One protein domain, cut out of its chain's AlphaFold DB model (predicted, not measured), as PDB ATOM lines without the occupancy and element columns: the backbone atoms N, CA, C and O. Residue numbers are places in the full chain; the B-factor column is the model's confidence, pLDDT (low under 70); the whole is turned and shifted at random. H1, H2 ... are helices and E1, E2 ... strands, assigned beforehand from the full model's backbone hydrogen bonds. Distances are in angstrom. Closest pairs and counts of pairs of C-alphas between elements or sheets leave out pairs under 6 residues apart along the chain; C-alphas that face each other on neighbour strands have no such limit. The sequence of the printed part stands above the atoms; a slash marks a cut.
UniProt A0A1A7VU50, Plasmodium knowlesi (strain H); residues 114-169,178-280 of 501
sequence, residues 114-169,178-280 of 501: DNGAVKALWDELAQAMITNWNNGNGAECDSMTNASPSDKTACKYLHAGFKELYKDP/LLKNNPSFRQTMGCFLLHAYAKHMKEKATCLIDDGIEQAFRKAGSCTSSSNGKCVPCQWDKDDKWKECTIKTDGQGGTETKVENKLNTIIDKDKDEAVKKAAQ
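AT A GLANCE: This is residues 114 to 169 and 178 to 280 of the 501 residues of a protein of Plasmodium knowlesi (strain H) (UniProt A0A1A7VU50). A compact helical body is built round the long helix H5, with H3 and H6 beside it as a bundle of three running up and down, each against the one before it. H1 crosses H3 and H5 on the side away from H6, H8 and H9 cross H5 farther along the chain, and a small hairpin of strands E1 and E2 lies at one end of the longest axis. The printed part has 159 residues with nine named helices and two strands, in the order H1 to H7, E1, E2, H8, H9; the class is mostly helix and the sheet is antiparallel. The radius of gyration of the C-alphas is 15.4 A, and the spans are 51 by 40 by 28 A.

HOW THE PARTS SIT: E1, residues 246 to 248, and E2, residues 256 to 258, form an antiparallel hairpin, with N 247 and O 257 at 2.9 A and N 257 and O 247 at 3.0 A, within hydrogen-bond range. H8, residues 259 to 266, follows E2 by a tight link and touches H7, residues 241 to 244, the closest C-alphas being those of Glu 260 and Lys 243, 5.2 A apart. H5, residues 183 to 204, touches H8 about perpendicular, at 77 degrees, with C-alphas 193 and 263 closest at 6.7 A. H3, residues 149 to 165, touches H5 at a shallow tilt of 21 degrees, opposite ways, closest at C-alphas 165 and 187, 6.3 A. H6, residues 210 to 219, touches H3 at a shallow tilt of 29 degrees, the same way, with C-alphas 212 and 151 closest at 3.9 A. H1, residues 117 to 132, touches H3 at a steep tilt of 48 degrees, opposite ways, with C-alphas 129 and 160 closest at 5.0 A. H9, residues 273 to 280, touches H1 with C-alphas 274 and 126 closest at 5.5 A, through residues 126 to 130 of H1 alone. H2, residues 139 to 142, touches H3, closest at C-alphas 141 and 152, 5.3 A. H4, residues 178 to 181, and H5 only just touch, only at the corner, with 3 pairs of C-alphas within 8 A, the closest being 179 and 186 at 4.8 A. In H1, H3, H5, H6, H8 and H9 every O i to N i+4 pair is within hydrogen-bond range; H2, H4 and H7 are too short for one, and their single O i to N i+3 pair is within range in H2 and H7 but not in H4.

IN THESE COORDINATES: H1 begins at C-alpha 117, (-35.229, -55.447, 17.967), and is 22.4 A long. H3 measures 24.3 A, H5 30.9 A and H6 14.5 A. H9 ends at C-alpha 280, (-33.367, -30.362, 5.957).

THE WHOLE: The two C-alphas farthest apart, those of Thr 145 and Gly 253, are 51.2 A apart. Residues 170 to 177 are not printed, and C-alphas 169 and 178 are 11.8 A apart across the cut. The link from H6 to H7, residues 220 to 240, is long. Mean pLDDT of the printed part is 83.7, with residues 136 to 138, 168 to 169, 221 to 230 and 249 to 255 under 70.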
ATOM      1  N   ASP A 114     -42.511 -51.143  18.859       77.06
ATOM      2  CA  ASP A 114     -41.787 -49.884  19.118       77.06
ATOM      3  C   ASP A 114     -40.630 -50.022  20.128       77.06
ATOM      4  O   ASP A 114     -39.720 -49.200  20.168       77.06
ATOM      5  N   ASN A 115     -40.632 -51.068  20.950       77.81
ATOM      6  CA  ASN A 115     -39.524 -51.449  21.834       77.81
ATOM      7  C   ASN A 115     -38.778 -52.698  21.321       77.81
ATOM      8  O   ASN A 115     -38.028 -53.337  22.063       77.81
ATOM      9  N   GLY A 116     -39.020 -53.062  20.063       82.50
ATOM     10  CA  GLY A 116     -38.538 -54.273  19.429       82.50
ATOM     11  C   GLY A 116     -37.123 -54.184  18.883       82.50
ATOM     12  O   GLY A 116     -36.513 -53.119  18.790       82.50
ATOM     13  N   ALA A 117     -36.599 -55.336  18.462       85.25
ATOM     14  CA  ALA A 117     -35.229 -55.447  17.967       85.25
ATOM     15  C   ALA A 117     -34.985 -54.595  16.708       85.25
ATOM     16  O   ALA A 117     -33.931 -53.975  16.580       85.25
ATOM     17  N   VAL A 118     -35.955 -54.530  15.784       89.19
ATOM     18  CA  VAL A 118     -35.806 -53.737  14.550       89.19
ATOM     19  C   VAL A 118     -35.826 -52.240  14.851       89.19
ATOM     20  O   VAL A 118     -35.043 -51.496  14.265       89.19
ATOM     21  N   LYS A 119     -36.668 -51.797  15.791       91.50
ATOM     22  CA  LYS A 119     -36.719 -50.395  16.216       91.50
ATOM     23  C   LYS A 119     -35.453 -49.987  16.976       91.50
ATOM     24  O   LYS A 119     -34.875 -48.958  16.652       91.50
ATOM     25  N   ALA A 120     -34.939 -50.835  17.868       90.75
ATOM     26  CA  ALA A 120     -33.652 -50.604  18.527       90.75
ATOM     27  C   ALA A 120     -32.487 -50.504  17.521       90.75
ATOM     28  O   ALA A 120     -31.635 -49.623  17.641       90.75
ATOM     29  N   LEU A 121     -32.474 -51.370  16.498       92.38
ATOM     30  CA  LEU A 121     -31.515 -51.276  15.397       92.38
ATOM     31  C   LEU A 121     -31.682 -49.960  14.624       92.38
ATOM     32  O   LEU A 121     -30.688 -49.306  14.322       92.38
ATOM     33  N   TRP A 122     -32.916 -49.562  14.305       95.94
ATOM     34  CA  TRP A 122     -33.179 -48.285  13.649       95.94
ATOM     35  C   TRP A 122     -32.637 -47.110  14.458       95.94
ATOM     36  O   TRP A 122     -31.919 -46.294  13.895       95.94
ATOM     37  N   ASP A 123     -32.908 -47.053  15.761       94.88
ATOM     38  CA  ASP A 123     -32.467 -45.954  16.625       94.88
ATOM     39  C   ASP A 123     -30.935 -45.839  16.674       94.88
ATOM     40  O   ASP A 123     -30.390 -44.735  16.601       94.88
ATOM     41  N   GLU A 124     -30.226 -46.973  16.708       94.19
ATOM     42  CA  GLU A 124     -28.761 -47.023  16.614       94.19
ATOM     43  C   GLU A 124     -28.256 -46.427  15.286       94.19
ATOM     44  O   GLU A 124     -27.387 -45.547  15.278       94.19
ATOM     45  N   LEU A 125     -28.827 -46.864  14.156       95.69
ATOM     46  CA  LEU A 125     -28.444 -46.376  12.827       95.69
ATOM     47  C   LEU A 125     -28.808 -44.896  12.644       95.69
ATOM     48  O   LEU A 125     -27.983 -44.109  12.183       95.69
ATOM     49  N   ALA A 126     -30.021 -44.504  13.028       97.00
ATOM     50  CA  ALA A 126     -30.541 -43.144  12.957       97.00
ATOM     51  C   ALA A 126     -29.651 -42.169  13.734       97.00
ATOM     52  O   ALA A 126     -29.253 -41.127  13.203       97.00
ATOM     53  N   GLN A 127     -29.254 -42.536  14.954       95.56
ATOM     54  CA  GLN A 127     -28.361 -41.719  15.767       95.56
ATOM     55  C   GLN A 127     -26.981 -41.560  15.117       95.56
ATOM     56  O   GLN A 127     -26.424 -40.453  15.108       95.56
ATOM     57  N   ALA A 128     -26.432 -42.633  14.541       94.62
ATOM     58  CA  ALA A 128     -25.168 -42.570  13.816       94.62
ATOM     59  C   ALA A 128     -25.264 -41.663  12.581       94.62
ATOM     60  O   ALA A 128     -24.371 -40.843  12.363       94.62
ATOM     61  N   MET A 129     -26.358 -41.747  11.820       95.31
ATOM     62  CA  MET A 129     -26.611 -40.884  10.661       95.31
ATOM     63  C   MET A 129     -26.709 -39.410  11.057       95.31
ATOM     64  O   MET A 129     -26.067 -38.568  10.440       95.31
ATOM     65  N   ILE A 130     -27.423 -39.083  12.134       94.44
ATOM     66  CA  ILE A 130     -27.540 -37.699  12.615       94.44
ATOM     67  C   ILE A 130     -26.194 -37.152  13.116       94.44
ATOM     68  O   ILE A 130     -25.876 -35.990  12.876       94.44
ATOM     69  N   THR A 131     -25.412 -37.969  13.825       92.81
ATOM     70  CA  THR A 131     -24.214 -37.493  14.541       92.81
ATOM     71  C   THR A 131     -22.965 -37.469  13.658       92.81
ATOM     72  O   THR A 131     -22.099 -36.619  13.844       92.81
ATOM     73  N   ASN A 132     -22.844 -38.404  12.710       90.62
ATOM     74  CA  ASN A 132     -21.575 -38.696  12.038       90.62
ATOM     75  C   ASN A 132     -21.556 -38.413  10.530       90.62
ATOM     76  O   ASN A 132     -20.519 -38.670   9.907       90.62
ATOM     77  N   TRP A 133     -22.643 -37.898   9.941       89.38
ATOM     78  CA  TRP A 133     -22.742 -37.700   8.487       89.38
ATOM     79  C   TRP A 133     -21.651 -36.775   7.916       89.38
ATOM     80  O   TRP A 133     -21.157 -37.019   6.820       89.38
ATOM     81  N   ASN A 134     -21.207 -35.748   8.650       82.31
ATOM     82  CA  ASN A 134     -20.223 -34.763   8.174       82.31
ATOM     83  C   ASN A 134     -18.790 -34.945   8.728       82.31
ATOM     84  O   ASN A 134     -17.900 -34.181   8.360       82.31
ATOM     85  N   ASN A 135     -18.522 -35.973   9.543       73.81
ATOM     86  CA  ASN A 135     -17.239 -36.161  10.248       73.81
ATOM     87  C   ASN A 135     -16.145 -36.854   9.402       73.81
ATOM     88  O   ASN A 135     -15.510 -37.803   9.858       73.81
ATOM     89  N   GLY A 136     -15.948 -36.445   8.142       60.97
ATOM     90  CA  GLY A 136     -14.924 -37.023   7.246       60.97
ATOM     91  C   GLY A 136     -15.161 -38.490   6.847       60.97
ATOM     92  O   GLY A 136     -14.334 -39.102   6.178       60.97
ATOM     93  N   ASN A 137     -16.312 -39.050   7.223       57.62
ATOM     94  CA  ASN A 137     -16.704 -40.437   6.989       57.62
ATOM     95  C   ASN A 137     -17.220 -40.696   5.565       57.62
ATOM     96  O   ASN A 137     -17.838 -41.720   5.355       57.62
ATOM     97  N   GLY A 138     -17.032 -39.789   4.607       66.81
ATOM     98  CA  GLY A 138     -17.633 -39.893   3.273       66.81
ATOM     99  C   GLY A 138     -16.735 -39.338   2.179       66.81
ATOM    100  O   GLY A 138     -17.228 -38.675   1.269       66.81
ATOM    101  N   ALA A 139     -15.423 -39.576   2.270       77.31
ATOM    102  CA  ALA A 139     -14.458 -39.120   1.268       77.31
ATOM    103  C   ALA A 139     -14.850 -39.577  -0.153       77.31
ATOM    104  O   ALA A 139     -14.674 -38.843  -1.127       77.31
ATOM    105  N   GLU A 140     -15.466 -40.754  -0.281       79.50
ATOM    106  CA  GLU A 140     -16.029 -41.229  -1.542       79.50
ATOM    107  C   GLU A 140     -17.230 -40.407  -2.030       79.50
ATOM    108  O   GLU A 140     -17.375 -40.230  -3.238       79.50
ATOM    109  N   CYS A 141     -18.067 -39.888  -1.129       87.94
ATOM    110  CA  CYS A 141     -19.192 -39.017  -1.465       87.94
ATOM    111  C   CYS A 141     -18.675 -37.651  -1.934       87.94
ATOM    112  O   CYS A 141     -19.194 -37.068  -2.882       87.94
ATOM    113  N   ASP A 142     -17.590 -37.160  -1.328       85.38
ATOM    114  CA  ASP A 142     -16.951 -35.910  -1.742       85.38
ATOM    115  C   ASP A 142     -16.307 -36.013  -3.133       85.38
ATOM    116  O   ASP A 142     -16.367 -35.051  -3.909       85.38
ATOM    117  N   SER A 143     -15.783 -37.195  -3.477       84.69
ATOM    118  CA  SER A 143     -15.137 -37.490  -4.765       84.69
ATOM    119  C   SER A 143     -16.084 -37.630  -5.965       84.69
ATOM    120  O   SER A 143     -15.619 -37.794  -7.093       84.69
ATOM    121  N   MET A 144     -17.406 -37.562  -5.761       86.38
ATOM    122  CA  MET A 144     -18.381 -37.690  -6.846       86.38
ATOM    123  C   MET A 144     -18.274 -36.516  -7.836       86.38
ATOM    124  O   MET A 144     -18.712 -35.395  -7.561       86.38
ATOM    125  N   THR A 145     -17.698 -36.776  -9.011       74.12
ATOM    126  CA  THR A 145     -17.614 -35.819 -10.121       74.12
ATOM    127  C   THR A 145     -18.984 -35.715 -10.795       74.12
ATOM    128  O   THR A 145     -19.473 -36.720 -11.302       74.12
ATOM    129  N   ASN A 146     -19.575 -34.515 -10.834       71.25
ATOM    130  CA  ASN A 146     -20.922 -34.194 -11.356       71.25
ATOM    131  C   ASN A 146     -22.119 -34.401 -10.406       71.25
ATOM    132  O   ASN A 146     -23.249 -34.193 -10.838       71.25
ATOM    133  N   ALA A 147     -21.894 -34.741  -9.136       81.25
ATOM    134  CA  ALA A 147     -22.968 -34.825  -8.144       81.25
ATOM    135  C   ALA A 147     -23.330 -33.449  -7.569       81.25
ATOM    136  O   ALA A 147     -22.436 -32.637  -7.296       81.25
ATOM    137  N   SER A 148     -24.624 -33.205  -7.346       84.94
ATOM    138  CA  SER A 148     -25.090 -31.993  -6.665       84.94
ATOM    139  C   SER A 148     -24.661 -31.993  -5.187       84.94
ATOM    140  O   SER A 148     -24.366 -33.055  -4.627       84.94
ATOM    141  N   PRO A 149     -24.633 -30.837  -4.500       89.88
ATOM    142  CA  PRO A 149     -24.381 -30.837  -3.061       89.88
ATOM    143  C   PRO A 149     -25.405 -31.693  -2.292       89.88
ATOM    144  O   PRO A 149     -25.016 -32.396  -1.363       89.88
ATOM    145  N   SER A 150     -26.667 -31.738  -2.737       90.94
ATOM    146  CA  SER A 150     -27.702 -32.618  -2.173       90.94
ATOM    147  C   SER A 150     -27.383 -34.103  -2.340       90.94
ATOM    148  O   SER A 150     -27.553 -34.857  -1.386       90.94
ATOM    149  N   ASP A 151     -26.873 -34.530  -3.503       91.94
ATOM    150  CA  ASP A 151     -26.404 -35.911  -3.713       91.94
ATOM    151  C   ASP A 151     -25.292 -36.266  -2.724       91.94
ATOM    152  O   ASP A 151     -25.328 -37.316  -2.078       91.94
ATOM    153  N   LYS A 152     -24.304 -35.377  -2.566       92.00
ATOM    154  CA  LYS A 152     -23.187 -35.600  -1.639       92.00
ATOM    155  C   LYS A 152     -23.674 -35.692  -0.196       92.00
ATOM    156  O   LYS A 152     -23.214 -36.564   0.538       92.00
ATOM    157  N   THR A 153     -24.610 -34.833   0.204       93.69
ATOM    158  CA  THR A 153     -25.220 -34.873   1.539       93.69
ATOM    159  C   THR A 153     -26.016 -36.160   1.751       93.69
ATOM    160  O   THR A 153     -25.779 -36.853   2.738       93.69
ATOM    161  N   ALA A 154     -26.879 -36.552   0.808       94.94
ATOM    162  CA  ALA A 154     -27.636 -37.805   0.888       94.94
ATOM    163  C   ALA A 154     -26.709 -39.028   1.002       94.94
ATOM    164  O   ALA A 154     -26.904 -39.889   1.864       94.94
ATOM    165  N   CYS A 155     -25.643 -39.055   0.192       94.88
ATOM    166  CA  CYS A 155     -24.611 -40.086   0.243       94.88
ATOM    167  C   CYS A 155     -23.960 -40.167   1.629       94.88
ATOM    168  O   CYS A 155     -23.819 -41.254   2.182       94.88
ATOM    169  N   LYS A 156     -23.609 -39.021   2.222       94.81
ATOM    170  CA  LYS A 156     -22.974 -38.933   3.545       94.81
ATOM    171  C   LYS A 156     -23.861 -39.451   4.677       94.81
ATOM    172  O   LYS A 156     -23.371 -40.195   5.528       94.81
ATOM    173  N   TYR A 157     -25.150 -39.102   4.678       95.94
ATOM    174  CA  TYR A 157     -26.107 -39.628   5.658       95.94
ATOM    175  C   TYR A 157     -26.203 -41.150   5.567       95.94
ATOM    176  O   TYR A 157     -25.983 -41.844   6.557       95.94
ATOM    177  N   LEU A 158     -26.446 -41.685   4.367       95.25
ATOM    178  CA  LEU A 158     -26.543 -43.131   4.164       95.25
ATOM    179  C   LEU A 158     -25.234 -43.849   4.488       95.25
ATOM    180  O   LEU A 158     -25.252 -44.896   5.130       95.25
ATOM    181  N   HIS A 159     -24.091 -43.274   4.109       92.06
ATOM    182  CA  HIS A 159     -22.788 -43.841   4.428       92.06
ATOM    183  C   HIS A 159     -22.567 -43.932   5.942       92.06
ATOM    184  O   HIS A 159     -22.083 -44.955   6.419       92.06
ATOM    185  N   ALA A 160     -22.952 -42.916   6.721       93.19
ATOM    186  CA  ALA A 160     -22.873 -42.988   8.180       93.19
ATOM    187  C   ALA A 160     -23.728 -44.138   8.747       93.19
ATOM    188  O   ALA A 160     -23.262 -44.861   9.631       93.19
ATOM    189  N   GLY A 161     -24.921 -44.362   8.187       94.06
ATOM    190  CA  GLY A 161     -25.788 -45.488   8.540       94.06
ATOM    191  C   GLY A 161     -25.166 -46.837   8.185       94.06
ATOM    192  O   GLY A 161     -25.117 -47.734   9.021       94.06
ATOM    193  N   PHE A 162     -24.606 -46.978   6.981       91.56
ATOM    194  CA  PHE A 162     -23.903 -48.198   6.579       91.56
ATOM    195  C   PHE A 162     -22.661 -48.462   7.424       91.56
ATOM    196  O   PHE A 162     -22.429 -49.592   7.848       91.56
ATOM    197  N   LYS A 163     -21.874 -47.426   7.714       90.19
ATOM    198  CA  LYS A 163     -20.699 -47.548   8.570       90.19
ATOM    199  C   LYS A 163     -21.080 -48.082   9.945       90.19
ATOM    200  O   LYS A 163     -20.368 -48.934  10.452       90.19
ATOM    201  N   GLU A 164     -22.187 -47.624  10.527       91.31
ATOM    202  CA  GLU A 164     -22.706 -48.193  11.775       91.31
ATOM    203  C   GLU A 164     -23.219 -49.624  11.585       91.31
ATOM    204  O   GLU A 164     -22.900 -50.508  12.373       91.31
ATOM    205  N   LEU A 165     -23.957 -49.881  10.500       91.38
ATOM    206  CA  LEU A 165     -24.557 -51.183  10.209       91.38
ATOM    207  C   LEU A 165     -23.537 -52.327  10.150       91.38
ATOM    208  O   LEU A 165     -23.840 -53.439  10.586       91.38
ATOM    209  N   TYR A 166     -22.356 -52.045   9.599       86.94
ATOM    210  CA  TYR A 166     -21.286 -53.017   9.379       86.94
ATOM    211  C   TYR A 166     -20.178 -52.989  10.445       86.94
ATOM    212  O   TYR A 166     -19.194 -53.713  10.295       86.94
ATOM    213  N   LYS A 167     -20.302 -52.198  11.521       85.81
ATOM    214  CA  LYS A 167     -19.395 -52.321  12.674       85.81
ATOM    215  C   LYS A 167     -19.614 -53.660  13.371       85.81
ATOM    216  O   LYS A 167     -20.751 -54.104  13.533       85.81
ATOM    217  N   ASP A 168     -18.529 -54.272  13.839       69.56
ATOM    218  CA  ASP A 168     -18.626 -55.411  14.749       69.56
ATOM    219  C   ASP A 168     -19.270 -54.934  16.063       69.56
ATOM    220  O   ASP A 168     -18.726 -54.030  16.710       69.56
ATOM    221  N   PRO A 169     -20.423 -55.488  16.481       61.62
ATOM    222  CA  PRO A 169     -21.053 -55.071  17.723       61.62
ATOM    223  C   PRO A 169     -20.154 -55.464  18.903       61.62
ATOM    224  O   PRO A 169     -19.832 -56.638  19.089       61.62
ATOM    225  N   LEU A 178     -30.936 -60.566  19.614       71.44
ATOM    226  CA  LEU A 178     -30.936 -61.438  18.434       71.44
ATOM    227  C   LEU A 178     -30.113 -60.855  17.277       71.44
ATOM    228  O   LEU A 178     -29.399 -61.603  16.605       71.44
ATOM    229  N   LEU A 179     -30.204 -59.542  17.043       76.75
ATOM    230  CA  LEU A 179     -29.522 -58.884  15.929       76.75
ATOM    231  C   LEU A 179     -28.028 -58.700  16.222       76.75
ATOM    232  O   LEU A 179     -27.211 -58.886  15.326       76.75
ATOM    233  N   LYS A 180     -27.623 -58.455  17.473       72.12
ATOM    234  CA  LYS A 180     -26.190 -58.398  17.826       72.12
ATOM    235  C   LYS A 180     -25.489 -59.750  17.692       72.12
ATOM    236  O   LYS A 180     -24.337 -59.803  17.273       72.12
ATOM    237  N   ASN A 181     -26.193 -60.842  17.991       70.50
ATOM    238  CA  ASN A 181     -25.636 -62.197  17.919       70.50
ATOM    239  C   ASN A 181     -25.624 -62.789  16.498       70.50
ATOM    240  O   ASN A 181     -24.959 -63.797  16.265       70.50
ATOM    241  N   ASN A 182     -26.330 -62.172  15.540       77.31
ATOM    242  CA  ASN A 182     -26.437 -62.643  14.158       77.31
ATOM    243  C   ASN A 182     -26.083 -61.515  13.167       77.31
ATOM    244  O   ASN A 182     -26.991 -60.868  12.636       77.31
ATOM    245  N   PRO A 183     -24.787 -61.293  12.857       81.75
ATOM    246  CA  PRO A 183     -24.337 -60.191  12.001       81.75
ATOM    247  C   PRO A 183     -25.014 -60.153  10.628       81.75
ATOM    248  O   PRO A 183     -25.464 -59.096  10.196       81.75
ATOM    249  N   SER A 184     -25.172 -61.308   9.974       82.31
ATOM    250  CA  SER A 184     -25.854 -61.385   8.679       82.31
ATOM    251  C   SER A 184     -27.325 -60.969   8.784       82.31
ATOM    252  O   SER A 184     -27.829 -60.271   7.911       82.31
ATOM    253  N   PHE A 185     -28.016 -61.333   9.872       83.75
ATOM    254  CA  PHE A 185     -29.414 -60.944  10.076       83.75
ATOM    255  C   PHE A 185     -29.546 -59.452  10.407       83.75
ATOM    256  O   PHE A 185     -30.410 -58.775   9.850       83.75
ATOM    257  N   ARG A 186     -28.633 -58.914  11.227       88.25
ATOM    258  CA  ARG A 186     -28.503 -57.473  11.486       88.25
ATOM    259  C   ARG A 186     -28.337 -56.681  10.196       88.25
ATOM    260  O   ARG A 186     -29.037 -55.697   9.993       88.25
ATOM    261  N   GLN A 187     -27.431 -57.123   9.327       88.69
ATOM    262  CA  GLN A 187     -27.142 -56.475   8.050       88.69
ATOM    263  C   GLN A 187     -28.347 -56.515   7.109       88.69
ATOM    264  O   GLN A 187     -28.684 -55.486   6.535       88.69
ATOM    265  N   THR A 188     -29.051 -57.648   7.015       88.50
ATOM    266  CA  THR A 188     -30.297 -57.747   6.237       88.50
ATOM    267  C   THR A 188     -31.358 -56.772   6.747       88.50
ATOM    268  O   THR A 188     -31.908 -55.996   5.967       88.50
ATOM    269  N   MET A 189     -31.627 -56.759   8.057       89.94
ATOM    270  CA  MET A 189     -32.641 -55.872   8.637       89.94
ATOM    271  C   MET A 189     -32.264 -54.395   8.533       89.94
ATOM    272  O   MET A 189     -33.102 -53.568   8.180       89.94
ATOM    273  N   GLY A 190     -31.002 -54.055   8.786       93.06
ATOM    274  CA  GLY A 190     -30.520 -52.686   8.633       93.06
ATOM    275  C   GLY A 190     -30.488 -52.236   7.176       93.06
ATOM    276  O   GLY A 190     -30.753 -51.071   6.911       93.06
ATOM    277  N   CYS A 191     -30.260 -53.143   6.224       91.94
ATOM    278  CA  CYS A 191     -30.398 -52.837   4.804       91.94
ATOM    279  C   CYS A 191     -31.841 -52.421   4.485       91.94
ATOM    280  O   CYS A 191     -32.050 -51.329   3.965       91.94
ATOM    281  N   PHE A 192     -32.847 -53.205   4.895       92.94
ATOM    282  CA  PHE A 192     -34.262 -52.836   4.736       92.94
ATOM    283  C   PHE A 192     -34.605 -51.470   5.353       92.94
ATOM    284  O   PHE A 192     -35.267 -50.652   4.712       92.94
ATOM    285  N   LEU A 193     -34.113 -51.195   6.565       95.69
ATOM    286  CA  LEU A 193     -34.286 -49.897   7.224       95.69
ATOM    287  C   LEU A 193     -33.657 -48.751   6.420       95.69
ATOM    288  O   LEU A 193     -34.296 -47.722   6.212       95.69
ATOM    289  N   LEU A 194     -32.431 -48.929   5.920       95.75
ATOM    290  CA  LEU A 194     -31.734 -47.910   5.131       95.75
ATOM    291  C   LEU A 194     -32.355 -47.714   3.738       95.75
ATOM    292  O   LEU A 194     -32.332 -46.595   3.230       95.75
ATOM    293  N   HIS A 195     -32.970 -48.743   3.143       94.00
ATOM    294  CA  HIS A 195     -33.794 -48.605   1.932       94.00
ATOM    295  C   HIS A 195     -35.030 -47.734   2.186       94.00
ATOM    296  O   HIS A 195     -35.268 -46.775   1.448       94.00
ATOM    297  N   ALA A 196     -35.798 -48.036   3.240       94.12
ATOM    298  CA  ALA A 196     -36.969 -47.245   3.614       94.12
ATOM    299  C   ALA A 196     -36.582 -45.792   3.935       94.12
ATOM    300  O   ALA A 196     -37.182 -44.852   3.411       94.12
ATOM    301  N   TYR A 197     -35.507 -45.599   4.698       95.50
ATOM    302  CA  TYR A 197     -34.963 -44.281   4.999       95.50
ATOM    303  C   TYR A 197     -34.545 -43.494   3.749       95.50
ATOM    304  O   TYR A 197     -34.946 -42.340   3.593       95.50
ATOM    305  N   ALA A 198     -33.788 -44.108   2.831       94.31
ATOM    306  CA  ALA A 198     -33.381 -43.476   1.573       94.31
ATOM    307  C   ALA A 198     -34.595 -43.042   0.740       94.31
ATOM    308  O   ALA A 198     -34.592 -41.958   0.151       94.31
ATOM    309  N   LYS A 199     -35.657 -43.859   0.728       91.31
ATOM    310  CA  LYS A 199     -36.916 -43.537   0.055       91.31
ATOM    311  C   LYS A 199     -37.600 -42.326   0.689       91.31
ATOM    312  O   LYS A 199     -37.933 -41.391  -0.033       91.31
ATOM    313  N   HIS A 200     -37.756 -42.297   2.012       91.19
ATOM    314  CA  HIS A 200     -38.348 -41.145   2.700       91.19
ATOM    315  C   HIS A 200     -37.517 -39.870   2.500       91.19
ATOM    316  O   HIS A 200     -38.074 -38.816   2.203       91.19
ATOM    317  N   MET A 201     -36.186 -39.968   2.554       91.62
ATOM    318  CA  MET A 201     -35.288 -38.850   2.249       91.62
ATOM    319  C   MET A 201     -35.492 -38.338   0.816       91.62
ATOM    320  O   MET A 201     -35.625 -37.135   0.607       91.62
ATOM    321  N   LYS A 202     -35.588 -39.234  -0.174       88.56
ATOM    322  CA  LYS A 202     -35.840 -38.884  -1.582       88.56
ATOM    323  C   LYS A 202     -37.213 -38.249  -1.800       88.56
ATOM    324  O   LYS A 202     -37.336 -37.289  -2.562       88.56
ATOM    325  N   GLU A 203     -38.243 -38.752  -1.124       86.44
ATOM    326  CA  GLU A 203     -39.596 -38.185  -1.163       86.44
ATOM    327  C   GLU A 203     -39.642 -36.753  -0.615       86.44
ATOM    328  O   GLU A 203     -40.465 -35.959  -1.080       86.44
ATOM    329  N   LYS A 204     -38.774 -36.428   0.353       86.50
ATOM    330  CA  LYS A 204     -38.694 -35.126   1.037       86.50
ATOM    331  C   LYS A 204     -37.629 -34.179   0.482       86.50
ATOM    332  O   LYS A 204     -37.691 -32.985   0.761       86.50
ATOM    333  N   ALA A 205     -36.679 -34.674  -0.307       87.50
ATOM    334  CA  ALA A 205     -35.712 -33.829  -0.995       87.50
ATOM    335  C   ALA A 205     -36.427 -32.861  -1.954       87.50
ATOM    336  O   ALA A 205     -37.540 -33.143  -2.400       87.50
ATOM    337  N   THR A 206     -35.774 -31.762  -2.311       85.12
ATOM    338  CA  THR A 206     -36.197 -30.790  -3.334       85.12
ATOM    339  C   THR A 206     -35.441 -31.050  -4.641       85.12
ATOM    340  O   THR A 206     -36.015 -30.994  -5.728       85.12
ATOM    341  N   CYS A 207     -34.177 -31.463  -4.546       86.06
ATOM    342  CA  CYS A 207     -33.339 -31.887  -5.668       86.06
ATOM    343  C   CYS A 207     -33.503 -33.375  -6.014       86.06
ATOM    344  O   CYS A 207     -34.059 -34.151  -5.236       86.06
ATOM    345  N   LEU A 208     -32.972 -33.786  -7.171       86.25
ATOM    346  CA  LEU A 208     -32.649 -35.196  -7.408       86.25
ATOM    347  C   LEU A 208     -31.461 -35.584  -6.525       86.25
ATOM    348  O   LEU A 208     -30.472 -34.859  -6.493       86.25
ATOM    349  N   ILE A 209     -31.588 -36.711  -5.825       89.88
ATOM    350  CA  ILE A 209     -30.530 -37.274  -4.967       89.88
ATOM    351  C   ILE A 209     -30.192 -38.731  -5.336       89.88
ATOM    352  O   ILE A 209     -29.614 -39.470  -4.540       89.88
ATOM    353  N   ASP A 210     -30.628 -39.174  -6.523       87.94
ATOM    354  CA  ASP A 210     -30.499 -40.558  -6.995       87.94
ATOM    355  C   ASP A 210     -29.034 -41.013  -7.045       87.94
ATOM    356  O   ASP A 210     -28.723 -42.115  -6.592       87.94
ATOM    357  N   ASP A 211     -28.138 -40.156  -7.544       88.44
ATOM    358  CA  ASP A 211     -26.718 -40.479  -7.703       88.44
ATOM    359  C   ASP A 211     -26.045 -40.616  -6.332       88.44
ATOM    360  O   ASP A 211     -25.223 -41.511  -6.119       88.44
ATOM    361  N   GLY A 212     -26.422 -39.755  -5.380       91.88
ATOM    362  CA  GLY A 212     -25.968 -39.820  -3.992       91.88
ATOM    363  C   GLY A 212     -26.389 -41.107  -3.283       91.88
ATOM    364  O   GLY A 212     -25.561 -41.776  -2.657       91.88
ATOM    365  N   ILE A 213     -27.665 -41.481  -3.414       93.00
ATOM    366  CA  ILE A 213     -28.198 -42.733  -2.861       93.00
ATOM    367  C   ILE A 213     -27.482 -43.927  -3.498       93.00
ATOM    368  O   ILE A 213     -26.925 -44.765  -2.790       93.00
ATOM    369  N   GLU A 214     -27.425 -43.989  -4.829       90.88
ATOM    370  CA  GLU A 214     -26.778 -45.091  -5.544       90.88
ATOM    371  C   GLU A 214     -25.307 -45.245  -5.145       90.88
ATOM    372  O   GLU A 214     -24.837 -46.363  -4.916       90.88
ATOM    373  N   GLN A 215     -24.584 -44.134  -4.998       90.25
ATOM    374  CA  GLN A 215     -23.195 -44.152  -4.560       90.25
ATOM    375  C   GLN A 215     -23.027 -44.759  -3.164       90.25
ATOM    376  O   GLN A 215     -22.123 -45.581  -2.975       90.25
ATOM    377  N   ALA A 216     -23.869 -44.375  -2.199       91.75
ATOM    378  CA  ALA A 216     -23.782 -44.889  -0.834       91.75
ATOM    379  C   ALA A 216     -24.022 -46.404  -0.787       91.75
ATOM    380  O   ALA A 216     -23.214 -47.144  -0.228       91.75
ATOM    381  N   PHE A 217     -25.076 -46.879  -1.452       91.00
ATOM    382  CA  PHE A 217     -25.404 -48.305  -1.526       91.00
ATOM    383  C   PHE A 217     -24.379 -49.116  -2.326       91.00
ATOM    384  O   PHE A 217     -24.060 -50.243  -1.967       91.00
ATOM    385  N   ARG A 218     -23.777 -48.552  -3.379       86.69
ATOM    386  CA  ARG A 218     -22.706 -49.228  -4.133       86.69
ATOM    387  C   ARG A 218     -21.489 -49.553  -3.264       86.69
ATOM    388  O   ARG A 218     -20.758 -50.498  -3.556       86.69
ATOM    389  N   LYS A 219     -21.232 -48.742  -2.238       79.81
ATOM    390  CA  LYS A 219     -20.127 -48.930  -1.286       79.81
ATOM    391  C   LYS A 219     -20.555 -49.643  -0.003       79.81
ATOM    392  O   LYS A 219     -19.685 -50.095   0.742       79.81
ATOM    393  N   ALA A 220     -21.858 -49.783   0.231       80.12
ATOM    394  CA  ALA A 220     -22.405 -50.476   1.383       80.12
ATOM    395  C   ALA A 220     -22.002 -51.952   1.372       80.12
ATOM    396  O   ALA A 220     -22.277 -52.684   0.421       80.12
ATOM    397  N   GLY A 221     -21.342 -52.393   2.444       65.69
ATOM    398  CA  GLY A 221     -20.949 -53.788   2.584       65.69
ATOM    399  C   GLY A 221     -20.032 -54.246   1.453       65.69
ATOM    400  O   GLY A 221     -20.327 -55.245   0.803       65.69
ATOM    401  N   SER A 222     -18.927 -53.527   1.200       68.25
ATOM    402  CA  SER A 222     -17.832 -54.019   0.348       68.25
ATOM    403  C   SER A 222     -17.175 -55.239   1.012       68.25
ATOM    404  O   SER A 222     -16.104 -55.168   1.608       68.25
ATOM    405  N   CYS A 223     -17.892 -56.361   0.973       66.00
ATOM    406  CA  CYS A 223     -17.525 -57.627   1.573       66.00
ATOM    407  C   CYS A 223     -16.357 -58.206   0.769       66.00
ATOM    408  O   CYS A 223     -16.541 -58.687  -0.351       66.00
ATOM    409  N   THR A 224     -15.138 -58.136   1.300       56.12
ATOM    410  CA  THR A 224     -13.998 -58.834   0.700       56.12
ATOM    411  C   THR A 224     -14.163 -60.342   0.883       56.12
ATOM    412  O   THR A 224     -14.733 -60.801   1.870       56.12
ATOM    413  N   SER A 225     -13.615 -61.140  -0.033       50.12
ATOM    414  CA  SER A 225     -13.699 -62.614  -0.066       50.12
ATOM    415  C   SER A 225     -13.188 -63.351   1.191       50.12
ATOM    416  O   SER A 225     -13.328 -64.565   1.288       50.12
ATOM    417  N   SER A 226     -12.631 -62.633   2.166       52.28
ATOM    418  CA  SER A 226     -12.202 -63.104   3.487       52.28
ATOM    419  C   SER A 226     -13.307 -63.117   4.559       52.28
ATOM    420  O   SER A 226     -13.095 -63.654   5.647       52.28
ATOM    421  N   SER A 227     -14.492 -62.552   4.297       53.75
ATOM    422  CA  SER A 227     -15.626 -62.636   5.223       53.75
ATOM    423  C   SER A 227     -16.332 -63.984   5.058       53.75
ATOM    424  O   SER A 227     -17.120 -64.147   4.132       53.75
ATOM    425  N   ASN A 228     -16.056 -64.943   5.947       49.72
ATOM    426  CA  ASN A 228     -16.638 -66.298   6.012       49.72
ATOM    427  C   ASN A 228     -18.190 -66.322   6.113       49.72
ATOM    428  O   ASN A 228     -18.737 -66.714   7.141       49.72
ATOM    429  N   GLY A 229     -18.922 -65.853   5.097       56.25
ATOM    430  CA  GLY A 229     -20.394 -65.821   5.047       56.25
ATOM    431  C   GLY A 229     -21.084 -64.830   6.003       56.25
ATOM    432  O   GLY A 229     -22.308 -64.834   6.102       56.25
ATOM    433  N   LYS A 230     -20.326 -63.982   6.712       63.69
ATOM    434  CA  LYS A 230     -20.838 -63.039   7.734       63.69
ATOM    435  C   LYS A 230     -21.223 -61.652   7.202       63.69
ATOM    436  O   LYS A 230     -21.600 -60.789   7.991       63.69
ATOM    437  N   CYS A 231     -21.047 -61.414   5.906       76.12
ATOM    438  CA  CYS A 231     -21.248 -60.110   5.286       76.12
ATOM    439  C   CYS A 231     -22.309 -60.219   4.187       76.12
ATOM    440  O   CYS A 231     -22.127 -60.949   3.214       76.12
ATOM    441  N   VAL A 232     -23.423 -59.519   4.376       81.38
ATOM    442  CA  VAL A 232     -24.542 -59.397   3.442       81.38
ATOM    443  C   VAL A 232     -24.431 -58.022   2.779       81.38
ATOM    444  O   VAL A 232     -24.578 -57.013   3.475       81.38
ATOM    445  N   PRO A 233     -24.139 -57.938   1.470       82.69
ATOM    446  CA  PRO A 233     -24.074 -56.659   0.769       82.69
ATOM    447  C   PRO A 233     -25.472 -56.042   0.653       82.69
ATOM    448  O   PRO A 233     -26.449 -56.748   0.405       82.69
ATOM    449  N   CYS A 234     -25.561 -54.721   0.799       87.38
ATOM    450  CA  CYS A 234     -26.813 -53.978   0.662       87.38
ATOM    451  C   CYS A 234     -26.820 -53.224  -0.670       87.38
ATOM    452  O   CYS A 234     -26.249 -52.142  -0.786       87.38
ATOM    453  N   GLN A 235     -27.409 -53.825  -1.702       85.88
ATOM    454  CA  GLN A 235     -27.431 -53.248  -3.046       85.88
ATOM    455  C   GLN A 235     -28.659 -52.363  -3.246       85.88
ATOM    456  O   GLN A 235     -29.763 -52.743  -2.870       85.88
ATOM    457  N   TRP A 236     -28.474 -51.210  -3.896       86.69
ATOM    458  CA  TRP A 236     -29.594 -50.334  -4.224       86.69
ATOM    459  C   TRP A 236     -30.548 -51.014  -5.204       86.69
ATOM    460  O   TRP A 236     -30.154 -51.431  -6.294       86.69
ATOM    461  N   ASP A 237     -31.818 -51.072  -4.826       78.44
ATOM    462  CA  ASP A 237     -32.893 -51.648  -5.619       78.44
ATOM    463  C   ASP A 237     -33.685 -50.512  -6.263       78.44
ATOM    464  O   ASP A 237     -34.636 -49.986  -5.688       78.44
ATOM    465  N   LYS A 238     -33.247 -50.105  -7.459       73.25
ATOM    466  CA  LYS A 238     -33.838 -48.985  -8.213       73.25
ATOM    467  C   LYS A 238     -35.313 -49.200  -8.562       73.25
ATOM    468  O   LYS A 238     -36.018 -48.219  -8.774       73.25
ATOM    469  N   ASP A 239     -35.743 -50.459  -8.625       77.31
ATOM    470  CA  ASP A 239     -37.109 -50.848  -8.977       77.31
ATOM    471  C   ASP A 239     -38.000 -51.007  -7.736       77.31
ATOM    472  O   ASP A 239     -39.169 -51.366  -7.868       77.31
ATOM    473  N   ASP A 240     -37.459 -50.764  -6.534       79.75
ATOM    474  CA  ASP A 240     -38.180 -50.873  -5.269       79.75
ATOM    475  C   ASP A 240     -38.855 -52.250  -5.042       79.75
ATOM    476  O   ASP A 240     -39.836 -52.363  -4.302       79.75
ATOM    477  N   LYS A 241     -38.325 -53.321  -5.648       82.44
ATOM    478  CA  LYS A 241     -38.827 -54.704  -5.522       82.44
ATOM    479  C   LYS A 241     -38.849 -55.185  -4.075       82.44
ATOM    480  O   LYS A 241     -39.699 -55.999  -3.720       82.44
ATOM    481  N   TRP A 242     -37.967 -54.662  -3.227       80.50
ATOM    482  CA  TRP A 242     -37.953 -54.938  -1.791       80.50
ATOM    483  C   TRP A 242     -39.301 -54.635  -1.105       80.50
ATOM    484  O   TRP A 242     -39.631 -55.294  -0.119       80.50
ATOM    485  N   LYS A 243     -40.115 -53.707  -1.636       82.25
ATOM    486  CA  LYS A 243     -41.461 -53.391  -1.114       82.25
ATOM    487  C   LYS A 243     -42.463 -54.525  -1.299       82.25
ATOM    488  O   LYS A 243     -43.390 -54.671  -0.506       82.25
ATOM    489  N   GLU A 244     -42.266 -55.340  -2.332       84.00
ATOM    490  CA  GLU A 244     -43.096 -56.512  -2.616       84.00
ATOM    491  C   GLU A 244     -42.686 -57.732  -1.780       84.00
ATOM    492  O   GLU A 244     -43.342 -58.770  -1.844       84.00
ATOM    493  N   CYS A 245     -41.634 -57.622  -0.959       84.56
ATOM    494  CA  CYS A 245     -41.267 -58.669  -0.018       84.56
ATOM    495  C   CYS A 245     -42.380 -58.844   1.026       84.56
ATOM    496  O   CYS A 245     -42.660 -57.941   1.822       84.56
ATOM    497  N   THR A 246     -43.012 -60.017   1.022       84.69
ATOM    498  CA  THR A 246     -44.020 -60.406   2.007       84.69
ATOM    499  C   THR A 246     -43.420 -61.346   3.044       84.69
ATOM    500  O   THR A 246     -42.634 -62.242   2.738       84.69
ATOM    501  N   ILE A 247     -43.803 -61.134   4.301       79.56
ATOM    502  CA  ILE A 247     -43.421 -61.984   5.429       79.56
ATOM    503  C   ILE A 247     -44.666 -62.450   6.177       79.56
ATOM    504  O   ILE A 247     -45.689 -61.762   6.216       79.56
ATOM    505  N   LYS A 248     -44.559 -63.615   6.816       75.31
ATOM    506  CA  LYS A 248     -45.544 -64.107   7.782       75.31
ATOM    507  C   LYS A 248     -45.029 -63.806   9.178       75.31
ATOM    508  O   LYS A 248     -43.932 -64.230   9.528       75.31
ATOM    509  N   THR A 249     -45.803 -63.053   9.950       66.38
ATOM    510  CA  THR A 249     -45.389 -62.611  11.292       66.38
ATOM    511  C   THR A 249     -45.741 -63.633  12.379       66.38
ATOM    512  O   THR A 249     -44.947 -63.818  13.293       66.38
ATOM    513  N   ASP A 250     -46.782 -64.452  12.178       61.03
ATOM    514  CA  ASP A 250     -47.273 -65.430  13.174       61.03
ATOM    515  C   ASP A 250     -47.000 -66.906  12.798       61.03
ATOM    516  O   ASP A 250     -47.732 -67.824  13.166       61.03
ATOM    517  N   GLY A 251     -45.937 -67.175  12.030       58.84
ATOM    518  CA  GLY A 251     -45.547 -68.540  11.660       58.84
ATOM    519  C   GLY A 251     -46.413 -69.124  10.538       58.84
ATOM    520  O   GLY A 251     -46.937 -68.390   9.699       58.84
ATOM    521  N   GLN A 252     -46.539 -70.456  10.477       45.97
ATOM    522  CA  GLN A 252     -47.088 -71.184   9.315       45.97
ATOM    523  C   GLN A 252     -48.581 -70.916   8.999       45.97
ATOM    524  O   GLN A 252     -49.066 -71.412   7.984       45.97
ATOM    525  N   GLY A 253     -49.281 -70.088   9.788       54.81
ATOM    526  CA  GLY A 253     -50.668 -69.655   9.551       54.81
ATOM    527  C   GLY A 253     -50.924 -68.141   9.637       54.81
ATOM    528  O   GLY A 253     -52.081 -67.737   9.584       54.81
ATOM    529  N   GLY A 254     -49.884 -67.308   9.780       59.78
ATOM    530  CA  GLY A 254     -50.034 -65.854   9.933       59.78
ATOM    531  C   GLY A 254     -50.436 -65.130   8.646       59.78
ATOM    532  O   GLY A 254     -50.118 -65.581   7.540       59.78
ATOM    533  N   THR A 255     -51.105 -63.982   8.785       65.88
ATOM    534  CA  THR A 255     -51.442 -63.109   7.652       65.88
ATOM    535  C   THR A 255     -50.164 -62.577   7.008       65.88
ATOM    536  O   THR A 255     -49.267 -62.074   7.691       65.88
ATOM    537  N   GLU A 256     -50.065 -62.700   5.684       76.44
ATOM    538  CA  GLU A 256     -48.955 -62.116   4.937       76.44
ATOM    539  C   GLU A 256     -49.024 -60.593   5.015       76.44
ATOM    540  O   GLU A 256     -50.065 -59.982   4.769       76.44
ATOM    541  N   THR A 257     -47.903 -59.971   5.366       82.44
ATOM    542  CA  THR A 257     -47.774 -58.516   5.379       82.44
ATOM    543  C   THR A 257     -46.545 -58.100   4.589       82.44
ATOM    544  O   THR A 257     -45.531 -58.805   4.582       82.44
ATOM    545  N   LYS A 258     -46.629 -56.954   3.910       87.38
ATOM    546  CA  LYS A 258     -45.481 -56.372   3.215       87.38
ATOM    547  C   LYS A 258     -44.482 -55.847   4.238       87.38
ATOM    548  O   LYS A 258     -44.870 -55.161   5.186       87.38
ATOM    549  N   VAL A 259     -43.199 -56.112   4.013       86.31
ATOM    550  CA  VAL A 259     -42.112 -55.574   4.843       86.31
ATOM    551  C   VAL A 259     -42.160 -54.041   4.872       86.31
ATOM    552  O   VAL A 259     -41.963 -53.453   5.931       86.31
ATOM    553  N   GLU A 260     -42.535 -53.393   3.763       88.56
ATOM    554  CA  GLU A 260     -42.736 -51.936   3.698       88.56
ATOM    555  C   GLU A 260     -43.712 -51.424   4.767       88.56
ATOM    556  O   GLU A 260     -43.423 -50.437   5.437       88.56
ATOM    557  N   ASN A 261     -44.829 -52.120   5.000       88.62
ATOM    558  CA  ASN A 261     -45.812 -51.695   6.000       88.62
ATOM    559  C   ASN A 261     -45.226 -51.719   7.415       88.62
ATOM    560  O   ASN A 261     -45.504 -50.822   8.203       88.62
ATOM    561  N   LYS A 262     -44.397 -52.721   7.727       88.69
ATOM    562  CA  LYS A 262     -43.715 -52.833   9.023       88.69
ATOM    563  C   LYS A 262     -42.580 -51.821   9.178       88.69
ATOM    564  O   LYS A 262     -42.330 -51.342  10.276       88.69
ATOM    565  N   LEU A 263     -41.898 -51.464   8.094       91.44
ATOM    566  CA  LEU A 263     -40.879 -50.416   8.135       91.44
ATOM    567  C   LEU A 263     -41.508 -49.032   8.311       91.44
ATOM    568  O   LEU A 263     -40.988 -48.247   9.091       91.44
ATOM    569  N   ASN A 264     -42.659 -48.766   7.685       90.38
ATOM    570  CA  ASN A 264     -43.389 -47.506   7.853       90.38
ATOM    571  C   ASN A 264     -43.903 -47.293   9.290       90.38
ATOM    572  O   ASN A 264     -44.096 -46.151   9.694       90.38
ATOM    573  N   THR A 265     -44.130 -48.363  10.067       90.38
ATOM    574  CA  THR A 265     -44.455 -48.227  11.500       90.38
ATOM    575  C   THR A 265     -43.226 -47.903  12.349       90.38
ATOM    576  O   THR A 265     -43.367 -47.296  13.399       90.38
ATOM    577  N   ILE A 266     -42.025 -48.275  11.893       92.38
ATOM    578  CA  ILE A 266     -40.755 -48.017  12.591       92.38
ATOM    579  C   ILE A 266     -40.180 -46.644  12.225       92.38
ATOM    580  O   ILE A 266     -39.655 -45.941  13.093       92.38
ATOM    581  N   ILE A 267     -40.273 -46.275  10.944       94.19
ATOM    582  CA  ILE A 267     -39.770 -45.030  10.364       94.19
ATOM    583  C   ILE A 267     -40.967 -44.231   9.844       94.19
ATOM    584  O   ILE A 267     -41.376 -44.352   8.689       94.19
ATOM    585  N   ASP A 268     -41.542 -43.395  10.705       90.88
ATOM    586  CA  ASP A 268     -42.588 -42.461  10.292       90.88
ATOM    587  C   ASP A 268     -41.947 -41.329   9.470       90.88
ATOM    588  O   ASP A 268     -41.210 -40.496   9.995       90.88
ATOM    589  N   LYS A 269     -42.233 -41.288   8.167       84.88
ATOM    590  CA  LYS A 269     -41.662 -40.317   7.216       84.88
ATOM    591  C   LYS A 269     -41.887 -38.840   7.577       84.88
ATOM    592  O   LYS A 269     -41.185 -37.974   7.053       84.88
ATOM    593  N   ASP A 270     -42.890 -38.543   8.400       83.38
ATOM    594  CA  ASP A 270     -43.288 -37.186   8.770       83.38
ATOM    595  C   ASP A 270     -42.835 -36.837  10.196       83.38
ATOM    596  O   ASP A 270     -42.599 -35.666  10.502       83.38
ATOM    597  N   LYS A 271     -42.658 -37.837  11.071       87.75
ATOM    598  CA  LYS A 271     -42.302 -37.624  12.483       87.75
ATOM    599  C   LYS A 271     -40.863 -37.972  12.835       87.75
ATOM    600  O   LYS A 271     -40.346 -37.342  13.760       87.75
ATOM    601  N   ASP A 272     -40.234 -38.906  12.125       92.75
ATOM    602  CA  ASP A 272     -38.895 -39.407  12.436       92.75
ATOM    603  C   ASP A 272     -37.826 -38.310  12.322       92.75
ATOM    604  O   ASP A 272     -37.728 -37.578  11.332       92.75
ATOM    605  N   GLU A 273     -37.012 -38.190  13.368       93.19
ATOM    606  CA  GLU A 273     -36.028 -37.117  13.506       93.19
ATOM    607  C   GLU A 273     -34.846 -37.267  12.535       93.19
ATOM    608  O   GLU A 273     -34.316 -36.268  12.044       93.19
ATOM    609  N   ALA A 274     -34.436 -38.499  12.211       95.12
ATOM    610  CA  ALA A 274     -33.365 -38.730  11.246       95.12
ATOM    611  C   ALA A 274     -33.826 -38.420   9.822       95.12
ATOM    612  O   ALA A 274     -33.038 -37.890   9.031       95.12
ATOM    613  N   VAL A 275     -35.094 -38.705   9.498       93.31
ATOM    614  CA  VAL A 275     -35.711 -38.302   8.223       93.31
ATOM    615  C   VAL A 275     -35.787 -36.780   8.131       93.31
ATOM    616  O   VAL A 275     -35.325 -36.216   7.141       93.31
ATOM    617  N   LYS A 276     -36.286 -36.106   9.176       91.19
ATOM    618  CA  LYS A 276     -36.355 -34.636   9.256       91.19
ATOM    619  C   LYS A 276     -35.005 -33.972   9.036       91.19
ATOM    620  O   LYS A 276     -34.874 -33.135   8.144       91.19
ATOM    621  N   LYS A 277     -33.994 -34.364   9.815       92.19
ATOM    622  CA  LYS A 277     -32.658 -33.760   9.739       92.19
ATOM    623  C   LYS A 277     -31.994 -33.992   8.393       92.19
ATOM    624  O   LYS A 277     -31.374 -33.074   7.867       92.19
ATOM    625  N   ALA A 278     -32.132 -35.187   7.822       93.25
ATOM    626  CA  ALA A 278     -31.589 -35.436   6.497       93.25
ATOM    627  C   ALA A 278     -32.320 -34.645   5.419       93.25
ATOM    628  O   ALA A 278     -31.652 -34.051   4.586       93.25
ATOM    629  N   ALA A 279     -33.656 -34.577   5.458       89.81
ATOM    630  CA  ALA A 279     -34.439 -33.771   4.525       89.81
ATOM    631  C   ALA A 279     -34.031 -32.288   4.573       89.81
ATOM    632  O   ALA A 279     -33.781 -31.684   3.534       89.81
ATOM    633  N   GLN A 280     -33.871 -31.725   5.774       87.56
ATOM    634  CA  GLN A 280     -33.367 -30.362   5.957       87.56
ATOM    635  C   GLN A 280     -31.960 -30.195   5.369       87.56
ATOM    636  O   GLN A 280     -31.723 -29.272   4.599       87.56
TER     637      GLN A 280